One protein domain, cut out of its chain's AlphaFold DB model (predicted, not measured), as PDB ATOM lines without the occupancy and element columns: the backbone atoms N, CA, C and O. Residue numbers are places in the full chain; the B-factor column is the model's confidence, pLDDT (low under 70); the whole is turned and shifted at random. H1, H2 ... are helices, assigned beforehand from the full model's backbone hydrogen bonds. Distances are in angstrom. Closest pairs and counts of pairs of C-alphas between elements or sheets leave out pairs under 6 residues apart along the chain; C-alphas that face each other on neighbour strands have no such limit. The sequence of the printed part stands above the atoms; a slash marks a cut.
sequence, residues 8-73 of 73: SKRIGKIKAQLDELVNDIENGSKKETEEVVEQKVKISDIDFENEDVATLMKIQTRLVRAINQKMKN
ATOM      1  N   SER A   8     153.178 158.410 160.983       80.62
ATOM      2  CA  SER A   8     154.619 158.146 160.862       80.62
ATOM      3  C   SER A   8     154.959 156.702 161.257       80.62
ATOM      4  O   SER A   8     155.607 155.978 160.501       80.62
ATOM      5  N   LYS A   9     154.405 156.219 162.378       82.38
ATOM      6  CA  LYS A   9     154.572 154.822 162.813       82.38
ATOM      7  C   LYS A   9     153.935 153.823 161.840       82.38
ATOM      8  O   LYS A   9     154.429 152.708 161.694       82.38
ATOM      9  N   ARG A  10     152.836 154.203 161.183       81.06
ATOM     10  CA  ARG A  10     152.150 153.360 160.193       81.06
ATOM     11  C   ARG A  10     152.934 153.276 158.881       81.06
ATOM     12  O   ARG A  10     153.097 152.180 158.365       81.06
ATOM     13  N   ILE A  11     153.476 154.398 158.410       88.31
ATOM     14  CA  ILE A  11     154.341 154.471 157.226       88.31
ATOM     15  C   ILE A  11     155.609 153.636 157.435       88.31
ATOM     16  O   ILE A  11     155.976 152.872 156.551       88.31
ATOM     17  N   GLY A  12     156.225 153.700 158.621       85.56
ATOM     18  CA  GLY A  12     157.391 152.868 158.940       85.56
ATOM     19  C   GLY A  12     157.109 151.363 158.853       85.56
ATOM     20  O   GLY A  12     157.916 150.620 158.307       85.56
ATOM     21  N   LYS A  13     155.936 150.916 159.321       86.75
ATOM     22  CA  LYS A  13     155.516 149.508 159.196       86.75
ATOM     23  C   LYS A  13     155.272 149.097 157.747       86.75
ATOM     24  O   LYS A  13     155.705 148.025 157.357       86.75
ATOM     25  N   ILE A  14     154.610 149.952 156.966       86.50
ATOM     26  CA  ILE A  14     154.354 149.691 155.543       86.50
ATOM     27  C   ILE A  14     155.677 149.566 154.783       86.50
ATOM     28  O   ILE A  14     155.830 148.652 153.983       86.50
ATOM     29  N   LYS A  15     156.650 150.439 155.071       88.31
ATOM     30  CA  LYS A  15     157.980 150.366 154.461       88.31
ATOM     31  C   LYS A  15     158.687 149.049 154.794       88.31
ATOM     32  O   LYS A  15     159.153 148.387 153.884       88.31
ATOM     33  N   ALA A  16     158.672 148.626 156.059       87.94
ATOM     34  CA  ALA A  16     159.266 147.350 156.461       87.94
ATOM     35  C   ALA A  16     158.610 146.141 155.767       87.94
ATOM     36  O   ALA A  16     159.312 145.240 155.330       87.94
ATOM     37  N   GLN A  17     157.280 146.146 155.615       89.62
ATOM     38  CA  GLN A  17     156.559 145.089 154.893       89.62
ATOM     39  C   GLN A  17     156.873 145.081 153.391       89.62
ATOM     40  O   GLN A  17     156.893 144.020 152.777       89.62
ATOM     41  N   LEU A  18     157.114 146.250 152.787       86.31
ATOM     42  CA  LEU A  18     157.555 146.343 151.394       86.31
ATOM     43  C   LEU A  18     158.993 145.849 151.225       86.31
ATOM     44  O   LEU A  18     159.259 145.119 150.279       86.31
ATOM     45  N   ASP A  19     159.892 146.203 152.144       88.12
ATOM     46  CA  ASP A  19     161.284 145.740 152.123       88.12
ATOM     47  C   ASP A  19     161.360 144.207 152.297       88.12
ATOM     48  O   ASP A  19     162.141 143.537 151.623       88.12
ATOM     49  N   GLU A  20     160.508 143.629 153.152       82.12
ATOM     50  CA  GLU A  20     160.352 142.177 153.312       82.12
ATOM     51  C   GLU A  20     159.797 141.520 152.039       82.12
ATOM     52  O   GLU A  20     160.369 140.547 151.558       82.12
ATOM     53  N   LEU A  21     158.766 142.105 151.420       82.88
ATOM     54  CA  LEU A  21     158.197 141.600 150.169       82.88
ATOM     55  C   LEU A  21     159.204 141.643 149.008       82.88
ATOM     56  O   LEU A  21     159.252 140.718 148.201       82.88
ATOM     57  N   VAL A  22     160.018 142.699 148.916       83.88
ATOM     58  CA  VAL A  22     161.098 142.794 147.922       83.88
ATOM     59  C   VAL A  22     162.141 141.709 148.175       83.88
ATOM     60  O   VAL A  22     162.502 140.996 147.243       83.88
ATOM     61  N   ASN A  23     162.553 141.509 149.430       80.81
ATOM     62  CA  ASN A  23     163.470 140.430 149.794       80.81
ATOM     63  C   ASN A  23     162.897 139.041 149.483       80.81
ATOM     64  O   ASN A  23     163.645 138.169 149.047       80.81
ATOM     65  N   ASP A  24     161.598 138.823 149.673       76.75
ATOM     66  CA  ASP A  24     160.933 137.558 149.352       76.75
ATOM     67  C   ASP A  24     160.804 137.336 147.844       76.75
ATOM     68  O   ASP A  24     160.927 136.208 147.380       76.75
ATOM     69  N   ILE A  25     160.623 138.388 147.046       77.25
ATOM     70  CA  ILE A  25     160.632 138.285 145.579       77.25
ATOM     71  C   ILE A  25     162.058 138.012 145.071       77.25
ATOM     72  O   ILE A  25     162.273 137.131 144.232       77.25
ATOM     73  N   GLU A  26     163.053 138.723 145.606       71.44
ATOM     74  CA  GLU A  26     164.461 138.580 145.220       71.44
ATOM     75  C   GLU A  26     165.070 137.244 145.676       71.44
ATOM     76  O   GLU A  26     165.886 136.662 144.957       71.44
ATOM     77  N   ASN A  27     164.658 136.715 146.833       66.19
ATOM     78  CA  ASN A  27     165.179 135.458 147.383       66.19
ATOM     79  C   ASN A  27     164.245 134.255 147.189       66.19
ATOM     80  O   ASN A  27     164.711 133.117 147.238       66.19
ATOM     81  N   GLY A  28     162.956 134.464 146.918       52.94
ATOM     82  CA  GLY A  28     161.993 133.404 146.597       52.94
ATOM     83  C   GLY A  28     162.294 132.719 145.266       52.94
ATOM     84  O   GLY A  28     162.018 131.537 145.101       52.94
ATOM     85  N   SER A  29     162.991 133.405 144.359       54.22
ATOM     86  CA  SER A  29     163.531 132.804 143.134       54.22
ATOM     87  C   SER A  29     164.745 131.885 143.365       54.22
ATOM     88  O   SER A  29     165.145 131.174 142.446       54.22
ATOM     89  N   LYS A  30     165.325 131.859 144.578       52.97
ATOM     90  CA  LYS A  30     166.499 131.034 144.929       52.97
ATOM     91  C   LYS A  30     166.165 129.761 145.716       52.97
ATOM     92  O   LYS A  30     167.087 129.034 146.073       52.97
ATOM     93  N   LYS A  31     164.889 129.478 146.004       46.94
ATOM     94  CA  LYS A  31     164.478 128.307 146.808       46.94
ATOM     95  C   LYS A  31     163.864 127.146 146.024       46.94
ATOM     96  O   LYS A  31     163.420 126.189 146.641       46.94
ATOM     97  N   GLU A  32     163.929 127.161 144.698       44.97
ATOM     98  CA  GLU A  32     163.561 126.002 143.872       44.97
ATOM     99  C   GLU A  32     164.792 125.430 143.156       44.97
ATOM    100  O   GLU A  32     164.844 125.284 141.941       44.97
ATOM    101  N   THR A  33     165.823 125.118 143.937       41.28
ATOM    102  CA  THR A  33     166.714 123.987 143.645       41.28
ATOM    103  C   THR A  33     166.309 122.825 144.545       41.28
ATOM    104  O   THR A  33     167.135 122.229 145.228       41.28
ATOM    105  N   GLU A  34     165.016 122.507 144.589       37.19
ATOM    106  CA  GLU A  34     164.693 121.089 144.605       37.19
ATOM    107  C   GLU A  34     165.090 120.617 143.216       37.19
ATOM    108  O   GLU A  34     164.531 121.062 142.212       37.19
ATOM    109  N   GLU A  35     166.131 119.791 143.145       41.41
ATOM    110  CA  GLU A  35     166.363 118.933 141.996       41.41
ATOM    111  C   GLU A  35     165.127 118.034 141.863       41.41
ATOM    112  O   GLU A  35     165.119 116.867 142.245       41.41
ATOM    113  N   VAL A  36     164.041 118.589 141.320       42.38
ATOM    114  CA  VAL A  36     163.078 117.808 140.578       42.38
ATOM    115  C   VAL A  36     163.953 117.205 139.502       42.38
ATOM    116  O   VAL A  36     164.410 117.902 138.596       42.38
ATOM    117  N   VAL A  37     164.305 115.935 139.679       43.25
ATOM    118  CA  VAL A  37     164.871 115.115 138.623       43.25
ATOM    119  C   VAL A  37     163.807 115.153 137.541       43.25
ATOM    120  O   VAL A  37     162.859 114.372 137.554       43.25
ATOM    121  N   GLU A  38     163.886 116.170 136.682       52.75
ATOM    122  CA  GLU A  38     162.985 116.368 135.572       52.75
ATOM    123  C   GLU A  38     163.260 115.171 134.686       52.75
ATOM    124  O   GLU A  38     164.217 115.148 133.905       52.75
ATOM    125  N   GLN A  39     162.444 114.132 134.865       53.72
ATOM    126  CA  GLN A  39     162.287 113.082 133.887       53.72
ATOM    127  C   GLN A  39     162.229 113.804 132.547       53.72
ATOM    128  O   GLN A  39     161.420 114.718 132.361       53.72
ATOM    129  N   LYS A  40     163.185 113.499 131.666       63.53
ATOM    130  CA  LYS A  40     163.258 114.101 130.336       63.53
ATOM    131  C   LYS A  40     162.077 113.566 129.531       63.53
ATOM    132  O   LYS A  40     162.240 112.667 128.715       63.53
ATOM    133  N   VAL A  41     160.888 114.087 129.813       68.69
ATOM    134  CA  VAL A  41     159.689 113.877 129.016       68.69
ATOM    135  C   VAL A  41     159.967 114.548 127.682       68.69
ATOM    136  O   VAL A  41     160.327 115.729 127.626       68.69
ATOM    137  N   LYS A  42     159.897 113.775 126.599       78.69
ATOM    138  CA  LYS A  42     160.024 114.346 125.263       78.69
ATOM    139  C   LYS A  42     158.748 115.121 124.977       78.69
ATOM    140  O   LYS A  42     157.657 114.643 125.254       78.69
ATOM    141  N   ILE A  43     158.887 116.296 124.370       78.62
ATOM    142  CA  ILE A  43     157.744 117.139 123.986       78.62
ATOM    143  C   ILE A  43     156.774 116.384 123.060       78.62
ATOM    144  O   ILE A  43     155.578 116.636 123.105       78.62
ATOM    145  N   SER A  44     157.279 115.435 122.261       82.12
ATOM    146  CA  SER A  44     156.476 114.578 121.377       82.12
ATOM    147  C   SER A  44     155.498 113.659 122.101       82.12
ATOM    148  O   SER A  44     154.544 113.203 121.485       82.12
ATOM    149  N   ASP A  45     155.765 113.357 123.371       85.56
ATOM    150  CA  ASP A  45     155.015 112.366 124.141       85.56
ATOM    151  C   ASP A  45     153.920 113.040 124.995       85.56
ATOM    152  O   ASP A  45     153.182 112.355 125.696       85.56
ATOM    153  N   ILE A  46     153.826 114.377 124.952       85.75
ATOM    154  CA  ILE A  46     152.848 115.176 125.698       85.75
ATOM    155  C   ILE A  46     151.602 115.377 124.832       85.75
ATOM    156  O   ILE A  46     151.680 115.929 123.734       85.75
ATOM    157  N   ASP A  47     150.448 114.971 125.357       89.94
ATOM    158  CA  ASP A  47     149.145 115.216 124.745       89.94
ATOM    159  C   ASP A  47     148.562 116.550 125.233       89.94
ATOM    160  O   ASP A  47     147.865 116.624 126.243       89.94
ATOM    161  N   PHE A  48     148.871 117.627 124.510       88.81
ATOM    162  CA  PHE A  48     148.490 118.990 124.892       88.81
ATOM    163  C   PHE A  48     146.977 119.252 124.920       88.81
ATOM    164  O   PHE A  48     146.555 120.191 125.592       88.81
ATOM    165  N   GLU A  49     146.173 118.466 124.201       89.50
ATOM    166  CA  GLU A  49     144.719 118.668 124.121       89.50
ATOM    167  C   GLU A  49     144.000 118.137 125.369       89.50
ATOM    168  O   GLU A  49     142.941 118.643 125.742       89.50
ATOM    169  N   ASN A  50     144.583 117.130 126.025       92.38
ATOM    170  CA  ASN A  50     143.991 116.454 127.180       92.38
ATOM    171  C   ASN A  50     144.671 116.801 128.517       92.38
ATOM    172  O   ASN A  50     144.230 116.332 129.567       92.38
ATOM    173  N   GLU A  51     145.727 117.613 128.494       89.00
ATOM    174  CA  GLU A  51     146.474 118.010 129.685       89.00
ATOM    175  C   GLU A  51     145.775 119.137 130.465       89.00
ATOM    176  O   GLU A  51     145.076 119.988 129.905       89.00
ATOM    177  N   ASP A  52     145.977 119.187 131.783       92.44
ATOM    178  CA  ASP A  52     145.402 120.245 132.603       92.44
ATOM    179  C   ASP A  52     146.102 121.599 132.389       92.44
ATOM    180  O   ASP A  52     147.305 121.703 132.126       92.44
ATOM    181  N   VAL A  53     145.342 122.683 132.576       91.00
ATOM    182  CA  VAL A  53     145.835 124.055 132.375       91.00
ATOM    183  C   VAL A  53     147.062 124.355 133.240       91.00
ATOM    184  O   VAL A  53     147.965 125.063 132.790       91.00
ATOM    185  N   ALA A  54     147.143 123.821 134.464       88.56
ATOM    186  CA  ALA A  54     148.280 124.100 135.334       88.56
ATOM    187  C   ALA A  54     149.564 123.439 134.808       88.56
ATOM    188  O   ALA A  54     150.629 124.064 134.837       88.56
ATOM    189  N   THR A  55     149.475 122.223 134.271       86.38
ATOM    190  CA  THR A  55     150.609 121.554 133.617       86.38
ATOM    191  C   THR A  55     151.019 122.261 132.327       86.38
ATOM    192  O   THR A  55     152.212 122.515 132.131       86.38
ATOM    193  N   LEU A  56     150.065 122.722 131.510       89.75
ATOM    194  CA  LEU A  56     150.358 123.541 130.326       89.75
ATOM    195  C   LEU A  56     151.111 124.835 130.686       89.75
ATOM    196  O   LEU A  56     152.125 125.165 130.062       89.75
ATOM    197  N   MET A  57     150.689 125.541 131.741       92.44
ATOM    198  CA  MET A  57     151.367 126.760 132.210       92.44
ATOM    199  C   MET A  57     152.781 126.487 132.742       92.44
ATOM    200  O   MET A  57     153.692 127.298 132.532       92.44
ATOM    201  N   LYS A  58     153.003 125.343 133.403       86.19
ATOM    202  CA  LYS A  58     154.345 124.926 133.843       86.19
ATOM    203  C   LYS A  58     155.269 124.688 132.649       86.19
ATOM    204  O   LYS A  58     156.391 125.203 132.637       86.19
ATOM    205  N   ILE A  59     154.788 123.977 131.625       88.44
ATOM    206  CA  ILE A  59     155.539 123.729 130.384       88.44
ATOM    207  C   ILE A  59     155.877 125.056 129.693       88.44
ATOM    208  O   ILE A  59     157.043 125.296 129.365       88.44
ATOM    209  N   GLN A  60     154.893 125.948 129.540       89.06
ATOM    210  CA  GLN A  60     155.089 127.273 128.946       89.06
ATOM    211  C   GLN A  60     156.175 128.065 129.686       89.06
ATOM    212  O   GLN A  60     157.107 128.582 129.067       89.06
ATOM    213  N   THR A  61     156.088 128.129 131.015       88.94
ATOM    214  CA  THR A  61     157.040 128.871 131.855       88.94
ATOM    215  C   THR A  61     158.465 128.346 131.687       88.94
ATOM    216  O   THR A  61     159.412 129.123 131.525       88.94
ATOM    217  N   ARG A  62     158.629 127.018 131.674       87.38
ATOM    218  CA  ARG A  62     159.931 126.371 131.490       87.38
ATOM    219  C   ARG A  62     160.514 126.646 130.103       87.38
ATOM    220  O   ARG A  62     161.697 126.975 130.000       87.38
ATOM    221  N   LEU A  63     159.693 126.582 129.054       88.81
ATOM    222  CA  LEU A  63     160.109 126.869 127.680       88.81
ATOM    223  C   LEU A  63     160.562 128.328 127.516       88.81
ATOM    224  O   LEU A  63     161.648 128.583 126.996       88.81
ATOM    225  N   VAL A  64     159.780 129.281 128.029       90.12
ATOM    226  CA  VAL A  64     160.128 130.713 128.013       90.12
ATOM    227  C   VAL A  64     161.450 130.963 128.739       90.12
ATOM    228  O   VAL A  64     162.312 131.684 128.230       90.12
ATOM    229  N   ARG A  65     161.661 130.336 129.903       88.12
ATOM    230  CA  ARG A  65     162.924 130.440 130.648       88.12
ATOM    231  C   ARG A  65     164.113 129.931 129.825       88.12
ATOM    232  O   ARG A  65     165.127 130.624 129.758       88.12
ATOM    233  N   ALA A  66     163.981 128.775 129.177       85.94
ATOM    234  CA  ALA A  66     165.039 128.193 128.349       85.94
ATOM    235  C   ALA A  66     165.381 129.068 127.128       85.94
ATOM    236  O   ALA A  66     166.559 129.264 126.818       85.94
ATOM    237  N   ILE A  67     164.371 129.639 126.460       90.31
ATOM    238  CA  ILE A  67     164.567 130.583 125.347       90.31
ATOM    239  C   ILE A  67     165.320 131.822 125.836       90.31
ATOM    240  O   ILE A  67     166.339 132.191 125.259       90.31
ATOM    241  N   ASN A  68     164.874 132.425 126.938       88.69
ATOM    242  CA  ASN A  68     165.514 133.610 127.505       88.69
ATOM    243  C   ASN A  68     166.974 133.359 127.903       88.69
ATOM    244  O   ASN A  68     167.809 134.241 127.725       88.69
ATOM    245  N   GLN A  69     167.301 132.174 128.423       87.12
ATOM    246  CA  GLN A  69     168.687 131.795 128.712       87.12
ATOM    247  C   GLN A  69     169.524 131.680 127.435       87.12
ATOM    248  O   GLN A  69     170.649 132.165 127.410       87.12
ATOM    249  N   LYS A  70     168.976 131.095 126.363       87.69
ATOM    250  CA  LYS A  70     169.665 131.010 125.068       87.69
ATOM    251  C   LYS A  70     169.856 132.369 124.397       87.69
ATOM    252  O   LYS A  70     170.876 132.548 123.759       87.69
ATOM    253  N   MET A  71     168.905 133.294 124.529       87.19
ATOM    254  CA  MET A  71     169.009 134.640 123.941       87.19
ATOM    255  C   MET A  71     169.992 135.558 124.677       87.19
ATOM    256  O   MET A  71     170.407 136.568 124.121       87.19
ATOM    257  N   LYS A  72     170.305 135.263 125.944       78.06
ATOM    258  CA  LYS A  72     171.268 136.035 126.745       78.06
ATOM    259  C   LYS A  72     172.725 135.623 126.505       78.06
ATOM    260  O   LYS A  72     173.609 136.374 126.910       78.06
ATOM    261  N   ASN A  73     172.944 134.453 125.906       53.12
ATOM    262  CA  ASN A  73     174.253 133.961 125.471       53.12
ATOM    263  C   ASN A  73     174.511 134.370 124.021       53.12
ATOM    264  O   ASN A  73     175.697 134.586 123.698       53.12
TER     265      ASN A  73
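What this domain is: This is residues 8 to 73 of the 73 residues of an uncharacterized protein of Parabacteroides faecis (UniProt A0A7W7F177). Two separate helices are joined by a long looping link: H1 sticks out as a long arm, and H2 stands crosswise to it beyond an empty gap, with no packed core. The link, residues 29 to 52, swings out past H2 and folds back to its first residue. The printed part has 66 residues with two named helices, H1 then H2, and no named strand; the class is all helix. It is extended, with a radius of gyration of the C-alphas of 18.5 A and spans of 59 by 32 by 22 A.

Where its parts are: H1, residues 8 to 28, is 29.5 A long and begins at C-alpha 8 (154.619, 158.146, 160.862). H2, residues 53 to 72, is 28.7 A long and ends at C-alpha 72 (171.268, 136.035, 126.745).

How they stand to each other: H1 and H2 are apart. Residues 8 to 42 stand free. In H1 and H2 every O i to N i+4 pair is within hydrogen-bond range.

The domain as a whole: The C-alphas farthest apart, of Ser 8 and Ser 44, are 58.8 A apart. The printed part has no cut. The link is long, 24 residues. pLDDT is under 70 at residues 27 to 41 and 73.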